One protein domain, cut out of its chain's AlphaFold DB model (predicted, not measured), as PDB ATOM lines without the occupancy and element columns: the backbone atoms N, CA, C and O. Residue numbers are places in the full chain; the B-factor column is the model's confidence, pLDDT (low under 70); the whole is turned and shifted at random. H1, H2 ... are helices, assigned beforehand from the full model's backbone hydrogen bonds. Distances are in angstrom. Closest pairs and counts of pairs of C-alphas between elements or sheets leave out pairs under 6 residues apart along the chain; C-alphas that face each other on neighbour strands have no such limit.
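What this domain is: This is residues 250 to 299 of the 419 residues of an uncharacterized protein of Thiothrix sp (UniProt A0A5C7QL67). A long helix, H2, and a shorter one, H1, make the two limbs of an open U, joined at one end by a tight link, with an empty gap between them. The printed part has 50 residues with two named helices, H1 then H2, no named strand, and is all helix. It is loose, with a radius of gyration of the C-alphas of 13.0 A, and elongated, spanning 38 by 21 by 12 A.

Where its parts are: H2, residues 273 to 299, is 36.2 A long, from C-alpha 273 at (454.041, 314.867, 358.227) to C-alpha 299 at (448.012, 315.696, 393.959). H1, residues 250 to 268, is 26.9 A long and begins with C-alpha 250 at (451.396, 305.934, 385.862).

How they stand to each other: H2 has a kink of 30 degrees near residue 291, and H1 one of 33 degrees near residue 261. H1 and H2 are apart. Residues 280 to 299 of H2 and 250 to 265 of H1 stand free. O i to N i+4 pairs are within hydrogen-bond range in 20 of 23 cases in H2 and 12 of 15 in H1.

The domain as a whole: The C-alphas farthest apart, Asp 272 and Ala 299, are 37.8 A apart. The printed part has no cut. Residues 293 to 296 have pLDDT under 70.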
ATOM      1  N   ILE A 250     451.830 304.796 386.678       85.62
ATOM      2  CA  ILE A 250     451.396 305.934 385.862       85.62
ATOM      3  C   ILE A 250     451.688 305.681 384.378       85.62
ATOM      4  O   ILE A 250     450.791 305.821 383.547       85.62
ATOM      5  N   LYS A 251     452.910 305.242 384.042       87.94
ATOM      6  CA  LYS A 251     453.295 304.890 382.668       87.94
ATOM      7  C   LYS A 251     452.341 303.854 382.065       87.94
ATOM      8  O   LYS A 251     451.816 304.087 380.981       87.94
ATOM      9  N   THR A 252     452.072 302.750 382.763       86.75
ATOM     10  CA  THR A 252     451.189 301.679 382.273       86.75
ATOM     11  C   THR A 252     449.761 302.172 382.036       86.75
ATOM     12  O   THR A 252     449.134 301.778 381.052       86.75
ATOM     13  N   GLN A 253     449.239 303.053 382.896       84.88
ATOM     14  CA  GLN A 253     447.917 303.653 382.691       84.88
ATOM     15  C   GLN A 253     447.895 304.542 381.442       84.88
ATOM     16  O   GLN A 253     446.984 304.411 380.621       84.88
ATOM     17  N   PHE A 254     448.917 305.382 381.246       83.75
ATOM     18  CA  PHE A 254     449.034 306.196 380.036       83.75
ATOM     19  C   PHE A 254     449.145 305.341 378.780       83.75
ATOM     20  O   PHE A 254     448.347 305.516 377.862       83.75
ATOM     21  N   GLU A 255     450.057 304.371 378.748       84.12
ATOM     22  CA  GLU A 255     450.201 303.448 377.619       84.12
ATOM     23  C   GLU A 255     448.880 302.727 377.322       84.12
ATOM     24  O   GLU A 255     448.486 302.609 376.166       84.12
ATOM     25  N   GLY A 256     448.140 302.309 378.353       84.25
ATOM     26  CA  GLY A 256     446.821 301.701 378.200       84.25
ATOM     27  C   GLY A 256     445.798 302.625 377.532       84.25
ATOM     28  O   GLY A 256     445.076 302.189 376.632       84.25
ATOM     29  N   VAL A 257     445.740 303.897 377.936       81.00
ATOM     30  CA  VAL A 257     444.842 304.904 377.341       81.00
ATOM     31  C   VAL A 257     445.256 305.226 375.903       81.00
ATOM     32  O   VAL A 257     444.419 305.147 374.998       81.00
ATOM     33  N   PHE A 258     446.536 305.524 375.675       80.50
ATOM     34  CA  PHE A 258     447.073 305.876 374.360       80.50
ATOM     35  C   PHE A 258     446.921 304.723 373.362       80.50
ATOM     36  O   PHE A 258     446.342 304.897 372.285       80.50
ATOM     37  N   ASN A 259     447.342 303.513 373.739       79.25
ATOM     38  CA  ASN A 259     447.300 302.360 372.843       79.25
ATOM     39  C   ASN A 259     445.868 301.934 372.507       79.25
ATOM     40  O   ASN A 259     445.623 301.492 371.386       79.25
ATOM     41  N   LYS A 260     444.906 302.073 373.430       81.31
ATOM     42  CA  LYS A 260     443.520 301.637 373.186       81.31
ATOM     43  C   LYS A 260     442.653 302.692 372.504       81.31
ATOM     44  O   LYS A 260     441.851 302.340 371.642       81.31
ATOM     45  N   ARG A 261     442.754 303.963 372.903       78.81
ATOM     46  CA  ARG A 261     441.826 305.018 372.450       78.81
ATOM     47  C   ARG A 261     442.421 305.867 371.340       78.81
ATOM     48  O   ARG A 261     441.795 306.042 370.298       78.81
ATOM     49  N   VAL A 262     443.639 306.347 371.555       76.38
ATOM     50  CA  VAL A 262     444.282 307.339 370.690       76.38
ATOM     51  C   VAL A 262     444.792 306.695 369.396       76.38
ATOM     52  O   VAL A 262     444.543 307.213 368.310       76.38
ATOM     53  N   SER A 263     445.373 305.492 369.474       76.62
ATOM     54  CA  SER A 263     445.842 304.752 368.288       76.62
ATOM     55  C   SER A 263     444.738 304.467 367.261       76.62
ATOM     56  O   SER A 263     445.014 304.307 366.072       76.62
ATOM     57  N   ARG A 264     443.478 304.354 367.699       81.19
ATOM     58  CA  ARG A 264     442.342 304.131 366.798       81.19
ATOM     59  C   ARG A 264     442.029 305.385 365.990       81.19
ATOM     60  O   ARG A 264     441.781 305.265 364.800       81.19
ATOM     61  N   VAL A 265     442.073 306.553 366.633       80.88
ATOM     62  CA  VAL A 265     441.832 307.850 365.986       80.88
ATOM     63  C   VAL A 265     442.930 308.131 364.964       80.88
ATOM     64  O   VAL A 265     442.625 308.385 363.805       80.88
ATOM     65  N   PHE A 266     444.200 307.967 365.349       78.62
ATOM     66  CA  PHE A 266     445.322 308.189 364.432       78.62
ATOM     67  C   PHE A 266     445.323 307.247 363.227       78.62
ATOM     68  O   PHE A 266     445.646 307.673 362.128       78.62
ATOM     69  N   ARG A 267     444.906 305.985 363.393       80.38
ATOM     70  CA  ARG A 267     444.786 305.042 362.265       80.38
ATOM     71  C   ARG A 267     443.690 305.404 361.260       80.38
ATOM     72  O   ARG A 267     443.697 304.864 360.160       80.38
ATOM     73  N   GLN A 268     442.731 306.237 361.651       82.62
ATOM     74  CA  GLN A 268     441.628 306.679 360.794       82.62
ATOM     75  C   GLN A 268     441.887 308.055 360.171       82.62
ATOM     76  O   GLN A 268     441.167 308.445 359.255       82.62
ATOM     77  N   ALA A 269     442.889 308.784 360.663       83.38
ATOM     78  CA  ALA A 269     443.259 310.087 360.143       83.38
ATOM     79  C   ALA A 269     444.170 309.927 358.916       83.38
ATOM     80  O   ALA A 269     445.080 309.099 358.908       83.38
ATOM     81  N   ILE A 270     443.921 310.726 357.881       88.25
ATOM     82  CA  ILE A 270     444.846 310.917 356.763       88.25
ATOM     83  C   ILE A 270     445.493 312.273 357.023       88.25
ATOM     84  O   ILE A 270     444.822 313.288 356.871       88.25
ATOM     85  N   LEU A 271     446.737 312.256 357.495       87.31
ATOM     86  CA  LEU A 271     447.516 313.443 357.847       87.31
ATOM     87  C   LEU A 271     448.847 313.392 357.104       87.31
ATOM     88  O   LEU A 271     449.409 312.302 356.938       87.31
ATOM     89  N   ASP A 272     449.354 314.544 356.685       91.50
ATOM     90  CA  ASP A 272     450.746 314.658 356.260       91.50
ATOM     91  C   ASP A 272     451.709 314.762 357.463       91.50
ATOM     92  O   ASP A 272     451.312 314.730 358.631       91.50
ATOM     93  N   GLU A 273     453.012 314.813 357.184       88.69
ATOM     94  CA  GLU A 273     454.041 314.867 358.227       88.69
ATOM     95  C   GLU A 273     453.971 316.159 359.058       88.69
ATOM     96  O   GLU A 273     454.173 316.114 360.273       88.69
ATOM     97  N   ALA A 274     453.640 317.292 358.433       92.94
ATOM     98  CA  ALA A 274     453.539 318.576 359.119       92.94
ATOM     99  C   ALA A 274     452.306 318.616 360.032       92.94
ATOM    100  O   ALA A 274     452.405 319.045 361.179       92.94
ATOM    101  N   GLU A 275     451.167 318.104 359.561       91.31
ATOM    102  CA  GLU A 275     449.933 317.968 360.341       91.31
ATOM    103  C   GLU A 275     450.100 316.985 361.508       91.31
ATOM    104  O   GLU A 275     449.612 317.229 362.614       91.31
ATOM    105  N   LEU A 276     450.828 315.880 361.300       85.31
ATOM    106  CA  LEU A 276     451.147 314.939 362.373       85.31
ATOM    107  C   LEU A 276     452.028 315.592 363.447       85.31
ATOM    108  O   LEU A 276     451.814 315.369 364.642       85.31
ATOM    109  N   GLN A 277     453.001 316.404 363.028       87.12
ATOM    110  CA  GLN A 277     453.878 317.129 363.938       87.12
ATOM    111  C   GLN A 277     453.120 318.219 364.715       87.12
ATOM    112  O   GLN A 277     453.296 318.328 365.929       87.12
ATOM    113  N   ASP A 278     452.240 318.978 364.056       90.31
ATOM    114  CA  ASP A 278     451.368 319.967 364.703       90.31
ATOM    115  C   ASP A 278     450.468 319.309 365.759       90.31
ATOM    116  O   ASP A 278     450.423 319.732 366.918       90.31
ATOM    117  N   LEU A 279     449.847 318.180 365.411       85.50
ATOM    118  CA  LEU A 279     449.015 317.423 366.339       85.50
ATOM    119  C   LEU A 279     449.822 316.861 367.519       85.50
ATOM    120  O   LEU A 279     449.333 316.851 368.650       85.50
ATOM    121  N   GLN A 280     451.068 316.433 367.301       85.12
ATOM    122  CA  GLN A 280     451.969 316.041 368.386       85.12
ATOM    123  C   GLN A 280     452.246 317.213 369.340       85.12
ATOM    124  O   GLN A 280     452.182 317.028 370.559       85.12
ATOM    125  N   TYR A 281     452.541 318.407 368.816       89.31
ATOM    126  CA  TYR A 281     452.741 319.601 369.642       89.31
ATOM    127  C   TYR A 281     451.480 319.957 370.432       89.31
ATOM    128  O   TYR A 281     451.573 320.167 371.641       89.31
ATOM    129  N   TYR A 282     450.311 319.936 369.790       88.19
ATOM    130  CA  TYR A 282     449.030 320.211 370.438       88.19
ATOM    131  C   TYR A 282     448.724 319.229 371.581       88.19
ATOM    132  O   TYR A 282     448.347 319.641 372.678       88.19
ATOM    133  N   VAL A 283     448.941 317.925 371.370       83.94
ATOM    134  CA  VAL A 283     448.757 316.901 372.414       83.94
ATOM    135  C   VAL A 283     449.719 317.120 373.584       83.94
ATOM    136  O   VAL A 283     449.310 316.992 374.738       83.94
ATOM    137  N   ASN A 284     450.979 317.460 373.309       84.62
ATOM    138  CA  ASN A 284     451.969 317.735 374.350       84.62
ATOM    139  C   ASN A 284     451.631 318.995 375.159       84.62
ATOM    140  O   ASN A 284     451.818 318.995 376.376       84.62
ATOM    141  N   ASP A 285     451.129 320.046 374.509       86.44
ATOM    142  CA  ASP A 285     450.685 321.275 375.170       86.44
ATOM    143  C   ASP A 285     449.473 321.009 376.072       86.44
ATOM    144  O   ASP A 285     449.540 321.266 377.274       86.44
ATOM    145  N   LEU A 286     448.424 320.360 375.548       83.25
ATOM    146  CA  LEU A 286     447.262 319.944 376.345       83.25
ATOM    147  C   LEU A 286     447.658 319.069 377.535       83.25
ATOM    148  O   LEU A 286     447.161 319.253 378.646       83.25
ATOM    149  N   PHE A 287     448.563 318.112 377.321       81.75
ATOM    150  CA  PHE A 287     449.053 317.255 378.392       81.75
ATOM    151  C   PHE A 287     449.820 318.055 379.448       81.75
ATOM    152  O   PHE A 287     449.627 317.839 380.642       81.75
ATOM    153  N   SER A 288     450.660 319.000 379.025       81.12
ATOM    154  CA  SER A 288     451.423 319.866 379.927       81.12
ATOM    155  C   SER A 288     450.507 320.769 380.753       81.12
ATOM    156  O   SER A 288     450.717 320.887 381.960       81.12
ATOM    157  N   GLN A 289     449.469 321.345 380.137       79.38
ATOM    158  CA  GLN A 289     448.440 322.143 380.812       79.38
ATOM    159  C   GLN A 289     447.656 321.307 381.827       79.38
ATOM    160  O   GLN A 289     447.510 321.691 382.985       79.38
ATOM    161  N   TRP A 290     447.213 320.111 381.435       79.00
ATOM    162  CA  TRP A 290     446.499 319.211 382.339       79.00
ATOM    163  C   TRP A 290     447.366 318.773 383.532       79.00
ATOM    164  O   TRP A 290     446.912 318.745 384.682       79.00
ATOM    165  N   MET A 291     448.641 318.473 383.273       74.44
ATOM    166  CA  MET A 291     449.595 318.101 384.312       74.44
ATOM    167  C   MET A 291     449.888 319.255 385.275       74.44
ATOM    168  O   MET A 291     450.051 318.998 386.469       74.44
ATOM    169  N   SER A 292     449.958 320.498 384.790       72.06
ATOM    170  CA  SER A 292     450.265 321.669 385.617       72.06
ATOM    171  C   SER A 292     449.068 322.142 386.444       72.06
ATOM    172  O   SER A 292     449.234 322.406 387.635       72.06
ATOM    173  N   GLU A 293     447.872 322.214 385.858       69.75
ATOM    174  CA  GLU A 293     446.714 322.835 386.508       69.75
ATOM    175  C   GLU A 293     445.932 321.871 387.398       69.75
ATOM    176  O   GLU A 293     445.646 322.202 388.548       69.75
ATOM    177  N   GLU A 294     445.613 320.671 386.913       66.25
ATOM    178  CA  GLU A 294     444.727 319.748 387.631       66.25
ATOM    179  C   GLU A 294     445.512 318.698 388.413       66.25
ATOM    180  O   GLU A 294     445.291 318.509 389.614       66.25
ATOM    181  N   PHE A 295     446.456 318.020 387.755       67.38
ATOM    182  CA  PHE A 295     447.158 316.902 388.377       67.38
ATOM    183  C   PHE A 295     448.113 317.376 389.469       67.38
ATOM    184  O   PHE A 295     447.998 316.940 390.617       67.38
ATOM    185  N   TYR A 296     449.052 318.269 389.136       69.69
ATOM    186  CA  TYR A 296     450.063 318.704 390.094       69.69
ATOM    187  C   TYR A 296     449.413 319.424 391.269       69.69
ATOM    188  O   TYR A 296     449.718 319.111 392.412       69.69
ATOM    189  N   THR A 297     448.455 320.307 391.015       74.50
ATOM    190  CA  THR A 297     447.766 321.078 392.052       74.50
ATOM    191  C   THR A 297     447.035 320.183 393.054       74.50
ATOM    192  O   THR A 297     447.301 320.257 394.255       74.50
ATOM    193  N   VAL A 298     446.162 319.284 392.583       74.44
ATOM    194  CA  VAL A 298     445.353 318.423 393.461       74.44
ATOM    195  C   VAL A 298     446.205 317.341 394.125       74.44
ATOM    196  O   VAL A 298     446.045 317.069 395.319       74.44
ATOM    197  N   ALA A 299     447.133 316.716 393.393       76.56
ATOM    198  CA  ALA A 299     448.012 315.696 393.959       76.56
ATOM    199  C   ALA A 299     448.982 316.295 394.987       76.56
ATOM    200  O   ALA A 299     449.154 315.721 396.064       76.56
TER     201      ALA A 299